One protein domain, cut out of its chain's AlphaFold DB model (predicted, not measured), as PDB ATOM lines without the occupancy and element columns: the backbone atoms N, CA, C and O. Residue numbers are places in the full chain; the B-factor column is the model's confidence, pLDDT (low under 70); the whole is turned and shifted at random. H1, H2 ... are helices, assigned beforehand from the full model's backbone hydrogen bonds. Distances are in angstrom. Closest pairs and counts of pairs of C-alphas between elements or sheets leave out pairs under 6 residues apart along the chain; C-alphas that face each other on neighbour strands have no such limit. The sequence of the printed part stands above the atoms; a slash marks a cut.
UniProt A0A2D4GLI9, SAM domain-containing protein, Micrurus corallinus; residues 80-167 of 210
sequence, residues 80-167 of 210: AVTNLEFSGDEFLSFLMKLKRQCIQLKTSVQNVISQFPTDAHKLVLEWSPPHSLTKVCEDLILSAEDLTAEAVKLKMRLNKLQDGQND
ATOM      1  N   ALA A  80      55.722 -55.309 145.720       49.47
ATOM      2  CA  ALA A  80      54.743 -55.877 146.655       49.47
ATOM      3  C   ALA A  80      55.236 -55.937 148.120       49.47
ATOM      4  O   ALA A  80      54.485 -56.298 149.023       49.47
ATOM      5  N   VAL A  81      56.484 -55.544 148.379       52.38
ATOM      6  CA  VAL A  81      57.141 -55.576 149.692       52.38
ATOM      7  C   VAL A  81      56.746 -54.340 150.516       52.38
ATOM      8  O   VAL A  81      57.578 -53.498 150.836       52.38
ATOM      9  N   THR A  82      55.459 -54.174 150.831       49.78
ATOM     10  CA  THR A  82      54.996 -53.036 151.658       49.78
ATOM     11  C   THR A  82      54.441 -53.420 153.021       49.78
ATOM     12  O   THR A  82      54.266 -52.539 153.851       49.78
ATOM     13  N   ASN A  83      54.263 -54.706 153.325       54.12
ATOM     14  CA  ASN A  83      53.932 -55.168 154.673       54.12
ATOM     15  C   ASN A  83      54.408 -56.611 154.826       54.12
ATOM     16  O   ASN A  83      53.753 -57.467 154.257       54.12
ATOM     17  N   LEU A  84      55.498 -56.905 155.544       51.12
ATOM     18  CA  LEU A  84      55.691 -58.227 156.161       51.12
ATOM     19  C   LEU A  84      56.884 -58.234 157.133       51.12
ATOM     20  O   LEU A  84      57.937 -57.652 156.868       51.12
ATOM     21  N   GLU A  85      56.712 -58.940 158.247       55.62
ATOM     22  CA  GLU A  85      57.802 -59.498 159.045       55.62
ATOM     23  C   GLU A  85      58.532 -60.530 158.172       55.62
ATOM     24  O   GLU A  85      58.078 -61.660 158.029       55.62
ATOM     25  N   PHE A  86      59.620 -60.133 157.511       61.59
ATOM     26  CA  PHE A  86      60.401 -61.067 156.700       61.59
ATOM     27  C   PHE A  86      61.082 -62.109 157.587       61.59
ATOM     28  O   PHE A  86      61.796 -61.752 158.529       61.59
ATOM     29  N   SER A  87      60.948 -63.390 157.241       71.94
ATOM     30  CA  SER A  87      61.909 -64.390 157.710       71.94
ATOM     31  C   SER A  87      63.291 -64.134 157.083       71.94
ATOM     32  O   SER A  87      63.415 -63.508 156.023       71.94
ATOM     33  N   GLY A  88      64.359 -64.609 157.734       73.94
ATOM     34  CA  GLY A  88      65.732 -64.416 157.243       73.94
ATOM     35  C   GLY A  88      65.953 -64.958 155.825       73.94
ATOM     36  O   GLY A  88      66.629 -64.315 155.021       73.94
ATOM     37  N   ASP A  89      65.324 -66.088 155.497       72.94
ATOM     38  CA  ASP A  89      65.432 -66.736 154.187       72.94
ATOM     39  C   ASP A  89      64.650 -65.984 153.098       72.94
ATOM     40  O   ASP A  89      65.148 -65.811 151.983       72.94
ATOM     41  N   GLU A  90      63.461 -65.460 153.414       74.50
ATOM     42  CA  GLU A  90      62.690 -64.613 152.492       74.50
ATOM     43  C   GLU A  90      63.429 -63.308 152.185       74.50
ATOM     44  O   GLU A  90      63.493 -62.884 151.028       74.50
ATOM     45  N   PHE A  91      64.048 -62.698 153.199       78.62
ATOM     46  CA  PHE A  91      64.864 -61.502 153.017       78.62
ATOM     47  C   PHE A  91      66.118 -61.783 152.176       78.62
ATOM     48  O   PHE A  91      66.450 -61.011 151.273       78.62
ATOM     49  N   LEU A  92      66.799 -62.911 152.410       77.06
ATOM     50  CA  LEU A  92      67.938 -63.332 151.593       77.06
ATOM     51  C   LEU A  92      67.528 -63.561 150.131       77.06
ATOM     52  O   LEU A  92      68.201 -63.080 149.218       77.06
ATOM     53  N   SER A  93      66.403 -64.245 149.910       77.06
ATOM     54  CA  SER A  93      65.831 -64.476 148.581       77.06
ATOM     55  C   SER A  93      65.512 -63.158 147.871       77.06
ATOM     56  O   SER A  93      65.887 -62.965 146.711       77.06
ATOM     57  N   PHE A  94      64.911 -62.201 148.583       79.88
ATOM     58  CA  PHE A  94      64.670 -60.852 148.074       79.88
ATOM     59  C   PHE A  94      65.971 -60.153 147.646       79.88
ATOM     60  O   PHE A  94      66.058 -59.647 146.526       79.88
ATOM     61  N   LEU A  95      67.015 -60.176 148.483       81.00
ATOM     62  CA  LEU A  95      68.309 -59.568 148.152       81.00
ATOM     63  C   LEU A  95      68.970 -60.214 146.928       81.00
ATOM     64  O   LEU A  95      69.552 -59.513 146.097       81.00
ATOM     65  N   MET A  96      68.882 -61.540 146.798       78.06
ATOM     66  CA  MET A  96      69.397 -62.253 145.628       78.06
ATOM     67  C   MET A  96      68.652 -61.845 144.355       78.06
ATOM     68  O   MET A  96      69.299 -61.543 143.349       78.06
ATOM     69  N   LYS A  97      67.315 -61.761 144.409       78.75
ATOM     70  CA  LYS A  97      66.488 -61.271 143.295       78.75
ATOM     71  C   LYS A  97      66.863 -59.840 142.905       78.75
ATOM     72  O   LYS A  97      67.078 -59.572 141.726       78.75
ATOM     73  N   LEU A  98      67.021 -58.939 143.875       81.31
ATOM     74  CA  LEU A  98      67.405 -57.547 143.619       81.31
ATOM     75  C   LEU A  98      68.793 -57.441 142.966       81.31
ATOM     76  O   LEU A  98      68.965 -56.745 141.967       81.31
ATOM     77  N   LYS A  99      69.786 -58.175 143.487       81.19
ATOM     78  CA  LYS A  99      71.145 -58.210 142.919       81.19
ATOM     79  C   LYS A  99      71.129 -58.626 141.448       81.19
ATOM     80  O   LYS A  99      71.844 -58.043 140.634       81.19
ATOM     81  N   ARG A 100      70.332 -59.639 141.123       80.62
ATOM     82  CA  ARG A 100      70.170 -60.169 139.771       80.62
ATOM     83  C   ARG A 100      69.624 -59.118 138.804       80.62
ATOM     84  O   ARG A 100      70.197 -58.915 137.737       80.62
ATOM     85  N   GLN A 101      68.592 -58.387 139.222       80.38
ATOM     86  CA  GLN A 101      67.999 -57.298 138.440       80.38
ATOM     87  C   GLN A 101      69.008 -56.176 138.163       80.38
ATOM     88  O   GLN A 101      69.121 -55.709 137.032       80.38
ATOM     89  N   CYS A 102      69.828 -55.799 139.151       83.94
ATOM     90  CA  CYS A 102      70.901 -54.821 138.936       83.94
ATOM     91  C   CYS A 102      71.919 -55.286 137.878       83.94
ATOM     92  O   CYS A 102      72.414 -54.474 137.094       83.94
ATOM     93  N   ILE A 103      72.235 -56.585 137.840       82.00
ATOM     94  CA  ILE A 103      73.129 -57.163 136.825       82.00
ATOM     95  C   ILE A 103      72.473 -57.099 135.442       82.00
ATOM     96  O   ILE A 103      73.108 -56.628 134.502       82.00
ATOM     97  N   GLN A 104      71.207 -57.503 135.321       82.62
ATOM     98  CA  GLN A 104      70.466 -57.466 134.055       82.62
ATOM     99  C   GLN A 104      70.331 -56.043 133.504       82.62
ATOM    100  O   GLN A 104      70.580 -55.813 132.317       82.62
ATOM    101  N   LEU A 105      70.013 -55.067 134.362       84.75
ATOM    102  CA  LEU A 105      69.943 -53.659 133.974       84.75
ATOM    103  C   LEU A 105      71.303 -53.159 133.473       84.75
ATOM    104  O   LEU A 105      71.384 -52.550 132.407       84.75
ATOM    105  N   LYS A 106      72.390 -53.485 134.187       85.38
ATOM    106  CA  LYS A 106      73.754 -53.152 133.759       85.38
ATOM    107  C   LYS A 106      74.082 -53.756 132.392       85.38
ATOM    108  O   LYS A 106      74.578 -53.037 131.529       85.38
ATOM    109  N   THR A 107      73.808 -55.043 132.184       80.56
ATOM    110  CA  THR A 107      74.057 -55.721 130.903       80.56
ATOM    111  C   THR A 107      73.240 -55.099 129.773       80.56
ATOM    112  O   THR A 107      73.769 -54.882 128.688       80.56
ATOM    113  N   SER A 108      71.983 -54.737 130.035       83.00
ATOM    114  CA  SER A 108      71.119 -54.068 129.056       83.00
ATOM    115  C   SER A 108      71.693 -52.713 128.634       83.00
ATOM    116  O   SER A 108      71.826 -52.447 127.443       83.00
ATOM    117  N   VAL A 109      72.131 -51.892 129.595       86.50
ATOM    118  CA  VAL A 109      72.799 -50.611 129.311       86.50
ATOM    119  C   VAL A 109      74.102 -50.827 128.533       86.50
ATOM    120  O   VAL A 109      74.354 -50.137 127.549       86.50
ATOM    121  N   GLN A 110      74.918 -51.812 128.918       83.12
ATOM    122  CA  GLN A 110      76.157 -52.144 128.207       83.12
ATOM    123  C   GLN A 110      75.907 -52.591 126.762       83.12
ATOM    124  O   GLN A 110      76.676 -52.220 125.877       83.12
ATOM    125  N   ASN A 111      74.833 -53.341 126.513       81.81
ATOM    126  CA  ASN A 111      74.430 -53.754 125.170       81.81
ATOM    127  C   ASN A 111      73.980 -52.561 124.319       81.81
ATOM    128  O   ASN A 111      74.348 -52.476 123.153       81.81
ATOM    129  N   VAL A 112      73.234 -51.614 124.895       84.62
ATOM    130  CA  VAL A 112      72.861 -50.379 124.186       84.62
ATOM    131  C   VAL A 112      74.102 -49.547 123.852       84.62
ATOM    132  O   VAL A 112      74.233 -49.072 122.729       84.62
ATOM    133  N   ILE A 113      75.045 -49.414 124.792       84.19
ATOM    134  CA  ILE A 113      76.310 -48.697 124.565       84.19
ATOM    135  C   ILE A 113      77.150 -49.380 123.475       84.19
ATOM    136  O   ILE A 113      77.748 -48.695 122.652       84.19
ATOM    137  N   SER A 114      77.208 -50.716 123.445       80.94
ATOM    138  CA  SER A 114      78.006 -51.452 122.454       80.94
ATOM    139  C   SER A 114      77.394 -51.442 121.052       80.94
ATOM    140  O   SER A 114      78.122 -51.539 120.068       80.94
ATOM    141  N   GLN A 115      76.071 -51.300 120.961       79.81
ATOM    142  CA  GLN A 115      75.339 -51.151 119.703       79.81
ATOM    143  C   GLN A 115      75.236 -49.689 119.247       79.81
ATOM    144  O   GLN A 115      74.700 -49.420 118.170       79.81
ATOM    145  N   PHE A 116      75.741 -48.744 120.044       72.06
ATOM    146  CA  PHE A 116      75.657 -47.329 119.727       72.06
ATOM    147  C   PHE A 116      76.495 -47.016 118.475       72.06
ATOM    148  O   PHE A 116      77.664 -47.405 118.408       72.06
ATOM    149  N   PRO A 117      75.932 -46.331 117.463       70.62
ATOM    150  CA  PRO A 117      76.651 -46.062 116.226       70.62
ATOM    151  C   PRO A 117      77.855 -45.150 116.482       70.62
ATOM    152  O   PRO A 117      77.708 -44.012 116.920       70.62
ATOM    153  N   THR A 118      79.054 -45.644 116.169       67.38
ATOM    154  CA  THR A 118      80.311 -44.884 116.285       67.38
ATOM    155  C   THR A 118      80.553 -43.968 115.078       67.38
ATOM    156  O   THR A 118      81.293 -42.989 115.172       67.38
ATOM    157  N   ASP A 119      79.920 -44.260 113.938       71.50
ATOM    158  CA  ASP A 119      80.053 -43.478 112.709       71.50
ATOM    159  C   ASP A 119      79.191 -42.208 112.763       71.50
ATOM    160  O   ASP A 119      77.958 -42.270 112.767       71.50
ATOM    161  N   ALA A 120      79.837 -41.039 112.709       65.06
ATOM    162  CA  ALA A 120      79.178 -39.729 112.768       65.06
ATOM    163  C   ALA A 120      78.063 -39.554 111.714       65.06
ATOM    164  O   ALA A 120      77.054 -38.900 111.967       65.06
ATOM    165  N   HIS A 121      78.217 -40.173 110.539       62.50
ATOM    166  CA  HIS A 121      77.240 -40.106 109.450       62.50
ATOM    167  C   HIS A 121      75.961 -40.919 109.733       62.50
ATOM    168  O   HIS A 121      74.881 -40.490 109.336       62.50
ATOM    169  N   LYS A 122      76.054 -42.047 110.458       59.88
ATOM    170  CA  LYS A 122      74.886 -42.825 110.924       59.88
ATOM    171  C   LYS A 122      74.184 -42.148 112.102       59.88
ATOM    172  O   LYS A 122      72.960 -42.135 112.163       59.88
ATOM    173  N   LEU A 123      74.954 -41.520 112.989       62.56
ATOM    174  CA  LEU A 123      74.454 -40.741 114.127       62.56
ATOM    175  C   LEU A 123      73.505 -39.605 113.706       62.56
ATOM    176  O   LEU A 123      72.444 -39.433 114.301       62.56
ATOM    177  N   VAL A 124      73.872 -38.850 112.666       56.56
ATOM    178  CA  VAL A 124      73.095 -37.691 112.188       56.56
ATOM    179  C   VAL A 124      71.842 -38.102 111.403       56.56
ATOM    180  O   VAL A 124      70.837 -37.398 111.472       56.56
ATOM    181  N   LEU A 125      71.887 -39.221 110.670       60.38
ATOM    182  CA  LEU A 125      70.797 -39.649 109.782       60.38
ATOM    183  C   LEU A 125      69.765 -40.568 110.454       60.38
ATOM    184  O   LEU A 125      68.581 -40.437 110.159       60.38
ATOM    185  N   GLU A 126      70.184 -41.478 111.339       59.34
ATOM    186  CA  GLU A 126      69.290 -42.474 111.963       59.34
ATOM    187  C   GLU A 126      68.955 -42.159 113.425       59.34
ATOM    188  O   GLU A 126      67.886 -42.532 113.903       59.34
ATOM    189  N   TRP A 127      69.850 -41.473 114.141       61.12
ATOM    190  CA  TRP A 127      69.805 -41.401 115.603       61.12
ATOM    191  C   TRP A 127      69.695 -39.994 116.172       61.12
ATOM    192  O   TRP A 127      69.875 -39.874 117.378       61.12
ATOM    193  N   SER A 128      69.391 -38.966 115.358       61.56
ATOM    194  CA  SER A 128      69.243 -37.562 115.793       61.56
ATOM    195  C   SER A 128      68.474 -37.490 117.121       61.56
ATOM    196  O   SER A 128      67.245 -37.630 117.129       61.56
ATOM    197  N   PRO A 129      69.179 -37.384 118.263       61.38
ATOM    198  CA  PRO A 129      68.571 -37.769 119.518       61.38
ATOM    199  C   PRO A 129      67.704 -36.603 119.978       61.38
ATOM    200  O   PRO A 129      68.209 -35.481 120.094       61.38
ATOM    201  N   PRO A 130      66.405 -36.814 120.249       67.94
ATOM    202  CA  PRO A 130      65.609 -35.762 120.850       67.94
ATOM    203  C   PRO A 130      66.249 -35.361 122.182       67.94
ATOM    204  O   PRO A 130      66.728 -36.216 122.929       67.94
ATOM    205  N   HIS A 131      66.241 -34.063 122.504       66.25
ATOM    206  CA  HIS A 131      66.805 -33.527 123.754       66.25
ATOM    207  C   HIS A 131      66.283 -34.238 125.022       66.25
ATOM    208  O   HIS A 131      66.921 -34.187 126.071       66.25
ATOM    209  N   SER A 132      65.146 -34.935 124.929       72.00
ATOM    210  CA  SER A 132      64.595 -35.777 125.989       72.00
ATOM    211  C   SER A 132      65.445 -37.008 126.325       72.00
ATOM    212  O   SER A 132      65.373 -37.463 127.459       72.00
ATOM    213  N   LEU A 133      66.250 -37.552 125.403       76.31
ATOM    214  CA  LEU A 133      67.053 -38.755 125.666       76.31
ATOM    215  C   LEU A 133      68.170 -38.493 126.675       76.31
ATOM    216  O   LEU A 133      68.352 -39.282 127.595       76.31
ATOM    217  N   THR A 134      68.880 -37.369 126.546       79.44
ATOM    218  CA  THR A 134      69.925 -36.981 127.507       79.44
ATOM    219  C   THR A 134      69.341 -36.815 128.904       79.44
ATOM    220  O   THR A 134      69.900 -37.346 129.857       79.44
ATOM    221  N   LYS A 135      68.168 -36.178 129.012       84.38
ATOM    222  CA  LYS A 135      67.463 -36.028 130.286       84.38
ATOM    223  C   LYS A 135      67.052 -37.378 130.888       84.38
ATOM    224  O   LYS A 135      67.256 -37.602 132.069       84.38
ATOM    225  N   VAL A 136      66.532 -38.300 130.074       85.50
ATOM    226  CA  VAL A 136      66.184 -39.657 130.539       85.50
ATOM    227  C   VAL A 136      67.426 -40.421 131.020       85.50
ATOM    228  O   VAL A 136      67.352 -41.151 132.005       85.50
ATOM    229  N   CYS A 137      68.584 -40.234 130.377       85.69
ATOM    230  CA  CYS A 137      69.849 -40.794 130.856       85.69
ATOM    231  C   CYS A 137      70.309 -40.165 132.182       85.69
ATOM    232  O   CYS A 137      70.792 -40.887 133.050       85.69
ATOM    233  N   GLU A 138      70.157 -38.849 132.356       89.38
ATOM    234  CA  GLU A 138      70.430 -38.163 133.629       89.38
ATOM    235  C   GLU A 138      69.522 -38.690 134.752       89.38
ATOM    236  O   GLU A 138      70.016 -39.058 135.817       89.38
ATOM    237  N   ASP A 139      68.218 -38.829 134.492       89.31
ATOM    238  CA  ASP A 139      67.247 -39.385 135.443       89.31
ATOM    239  C   ASP A 139      67.581 -40.848 135.815       89.31
ATOM    240  O   ASP A 139      67.443 -41.256 136.974       89.31
ATOM    241  N   LEU A 140      68.077 -41.643 134.857       90.38
ATOM    242  CA  LEU A 140      68.551 -43.011 135.101       90.38
ATOM    243  C   LEU A 140      69.784 -43.039 136.016       90.38
ATOM    244  O   LEU A 140      69.866 -43.891 136.902       90.38
ATOM    245  N   ILE A 141      70.734 -42.119 135.817       92.81
ATOM    246  CA  ILE A 141      71.924 -41.990 136.673       92.81
ATOM    247  C   ILE A 141      71.500 -41.653 138.104       92.81
ATOM    248  O   ILE A 141      71.893 -42.368 139.027       92.81
ATOM    249  N   LEU A 142      70.650 -40.637 138.279       93.19
ATOM    250  CA  LEU A 142      70.136 -40.238 139.593       93.19
ATOM    251  C   LEU A 142      69.421 -41.402 140.294       93.19
ATOM    252  O   LEU A 142      69.679 -41.682 141.461       93.19
ATOM    253  N   SER A 143      68.599 -42.154 139.560       89.50
ATOM    254  CA  SER A 143      67.904 -43.331 140.100       89.50
ATOM    255  C   SER A 143      68.871 -44.420 140.586       89.50
ATOM    256  O   SER A 143      68.630 -45.069 141.606       89.50
ATOM    257  N   ALA A 144      69.983 -44.638 139.876       90.38
ATOM    258  CA  ALA A 144      71.006 -45.602 140.278       90.38
ATOM    259  C   ALA A 144      71.802 -45.133 141.513       90.38
ATOM    260  O   ALA A 144      72.168 -45.953 142.365       90.38
ATOM    261  N   GLU A 145      72.063 -43.830 141.627       93.25
ATOM    262  CA  GLU A 145      72.691 -43.217 142.802       93.25
ATOM    263  C   GLU A 145      71.795 -43.330 144.042       93.25
ATOM    264  O   GLU A 145      72.260 -43.787 145.092       93.25
ATOM    265  N   ASP A 146      70.503 -43.026 143.906       93.38
ATOM    266  CA  ASP A 146      69.509 -43.179 144.972       93.38
ATOM    267  C   ASP A 146      69.408 -44.638 145.440       93.38
ATOM    268  O   ASP A 146      69.491 -44.923 146.640       93.38
ATOM    269  N   LEU A 147      69.334 -45.593 144.505       90.44
ATOM    270  CA  LEU A 147      69.334 -47.022 144.834       90.44
ATOM    271  C   LEU A 147      70.613 -47.438 145.576       90.44
ATOM    272  O   LEU A 147      70.566 -48.227 146.524       90.44
ATOM    273  N   THR A 148      71.763 -46.897 145.172       92.38
ATOM    274  CA  THR A 148      73.042 -47.144 145.846       92.38
ATOM    275  C   THR A 148      73.014 -46.621 147.281       92.38
ATOM    276  O   THR A 148      73.434 -47.329 148.203       92.38
ATOM    277  N   ALA A 149      72.485 -45.417 147.500       95.19
ATOM    278  CA  ALA A 149      72.344 -44.839 148.830       95.19
ATOM    279  C   ALA A 149      71.435 -45.694 149.733       95.19
ATOM    280  O   ALA A 149      71.795 -45.968 150.883       95.19
ATOM    281  N   GLU A 150      70.304 -46.181 149.216       92.69
ATOM    282  CA  GLU A 150      69.403 -47.069 149.962       92.69
ATOM    283  C   GLU A 150      70.044 -48.429 150.274       92.69
ATOM    284  O   GLU A 150      69.965 -48.910 151.408       92.69
ATOM    285  N   ALA A 151      70.782 -49.022 149.330       90.12
ATOM    286  CA  ALA A 151      71.516 -50.265 149.565       90.12
ATOM    287  C   ALA A 151      72.588 -50.113 150.664       90.12
ATOM    288  O   ALA A 151      72.780 -51.014 151.489       90.12
ATOM    289  N   VAL A 152      73.264 -48.959 150.727       93.56
ATOM    290  CA  VAL A 152      74.221 -48.640 151.801       93.56
ATOM    291  C   VAL A 152      73.517 -48.527 153.154       93.56
ATOM    292  O   VAL A 152      74.001 -49.095 154.141       93.56
ATOM    293  N   LYS A 153      72.367 -47.841 153.218       92.62
ATOM    294  CA  LYS A 153      71.557 -47.753 154.446       92.62
ATOM    295  C   LYS A 153      71.116 -49.140 154.912       92.62
ATOM    296  O   LYS A 153      71.270 -49.454 156.093       92.62
ATOM    297  N   LEU A 154      70.644 -49.986 153.995       89.62
ATOM    298  CA  LEU A 154      70.237 -51.361 154.287       89.62
ATOM    299  C   LEU A 154      71.396 -52.181 154.866       89.62
ATOM    300  O   LEU A 154      71.260 -52.776 155.934       89.62
ATOM    301  N   LYS A 155      72.573 -52.134 154.232       90.12
ATOM    302  CA  LYS A 155      73.785 -52.799 154.734       90.12
ATOM    303  C   LYS A 155      74.152 -52.344 156.148       90.12
ATOM    304  O   LYS A 155      74.493 -53.168 156.991       90.12
ATOM    305  N   MET A 156      74.069 -51.042 156.431       92.06
ATOM    306  CA  MET A 156      74.356 -50.517 157.769       92.06
ATOM    307  C   MET A 156      73.382 -51.063 158.821       92.06
ATOM    308  O   MET A 156      73.798 -51.350 159.943       92.06
ATOM    309  N   ARG A 157      72.096 -51.220 158.481       87.00
ATOM    310  CA  ARG A 157      71.100 -51.826 159.381       87.00
ATOM    311  C   ARG A 157      71.405 -53.297 159.656       87.00
ATOM    312  O   ARG A 157      71.354 -53.696 160.815       87.00
ATOM    313  N   LEU A 158      71.785 -54.063 158.632       86.50
ATOM    314  CA  LEU A 158      72.159 -55.475 158.781       86.50
ATOM    315  C   LEU A 158      73.385 -55.657 159.678       86.50
ATOM    316  O   LEU A 158      73.364 -56.492 160.576       86.50
ATOM    317  N   ASN A 159      74.409 -54.819 159.505       86.00
ATOM    318  CA  ASN A 159      75.589 -54.853 160.369       86.00
ATOM    319  C   ASN A 159      75.227 -54.573 161.836       86.00
ATOM    320  O   ASN A 159      75.666 -55.296 162.720       86.00
ATOM    321  N   LYS A 160      74.363 -53.580 162.103       85.12
ATOM    322  CA  LYS A 160      73.911 -53.276 163.474       85.12
ATOM    323  C   LYS A 160      73.149 -54.432 164.127       85.12
ATOM    324  O   LYS A 160      73.295 -54.637 165.327       85.12
ATOM    325  N   LEU A 161      72.340 -55.167 163.359       78.56
ATOM    326  CA  LEU A 161      71.657 -56.369 163.854       78.56
ATOM    327  C   LEU A 161      72.656 -57.476 164.208       78.56
ATOM    328  O   LEU A 161      72.485 -58.151 165.217       78.56
ATOM    329  N   GLN A 162      73.710 -57.632 163.407       73.00
ATOM    330  CA  GLN A 162      74.751 -58.627 163.645       73.00
ATOM    331  C   GLN A 162      75.623 -58.276 164.861       73.00
ATOM    332  O   GLN A 162      75.929 -59.154 165.663       73.00
ATOM    333  N   ASP A 163      75.979 -57.001 165.028       72.56
ATOM    334  CA  ASP A 163      76.779 -56.521 166.160       72.56
ATOM    335  C   ASP A 163      76.017 -56.678 167.486       72.56
ATOM    336  O   ASP A 163      76.548 -57.255 168.431       72.56
ATOM    337  N   GLY A 164      74.737 -56.291 167.532       61.72
ATOM    338  CA  GLY A 164      73.902 -56.450 168.730       61.72
ATOM    339  C   GLY A 164      73.622 -57.909 169.120       61.72
ATOM    340  O   GLY A 164      73.342 -58.188 170.281       61.72
ATOM    341  N   GLN A 165      73.727 -58.853 168.178       56.88
ATOM    342  CA  GLN A 165      73.587 -60.289 168.441       56.88
ATOM    343  C   GLN A 165      74.868 -60.915 169.026       56.88
ATOM    344  O   GLN A 165      74.800 -61.974 169.651       56.88
ATOM    345  N   ASN A 166      76.029 -60.282 168.827       54.62
ATOM    346  CA  ASN A 166      77.304 -60.724 169.400       54.62
ATOM    347  C   ASN A 166      77.499 -60.262 170.856       54.62
ATOM    348  O   ASN A 166      78.327 -60.840 171.558       54.62
ATOM    349  N   ASP A 167      76.726 -59.272 171.310       58.62
ATOM    350  CA  ASP A 167      76.770 -58.724 172.673       58.62
ATOM    351  C   ASP A 167      75.798 -59.424 173.656       58.62
ATOM    352  O   ASP A 167      75.704 -59.027 174.818       58.62
TER     353      ASP A 167
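This is residues 80 to 167 of the 210 residues of the protein "SAM domain-containing protein" of Micrurus corallinus (UniProt A0A2D4GLI9). Two long helices, H1 and H3, run out and back as the limbs of a long, open U, with a gap between them. The short helix H2 lies across its turn, and residues 80 to 87 fold back beside the beginning of H1. The 88 printed residues hold three named helices, H1, H2, H3 in chain order, and no named strand: all helix. The whole is an extended rod, radius of gyration of the C-alphas 19.6 A, spanning 65 by 25 by 20 A.

H1, residues 88 to 114, begins at C-alpha 88 (65.732, -64.416, 157.243) and is 39.1 A long. H2 is residues 120 to 126. H3, residues 131 to 166, is 54.2 A long and ends at C-alpha 166 (77.304, -60.724, 169.400).

H1 and H3 are apart. H2 is apart from both, joined to each by a tight link. Every O i to N i+4 pair is within hydrogen-bond range in H1, 2 of 3 in H2 and 31 of 32 in H3.

The C-alphas farthest apart, of Leu 125 and Asp 167, are 66.0 A apart. The printed part has no cut. Confidence is under 70 at residues 80 to 86, 118, 120 to 131 and 164 to 167.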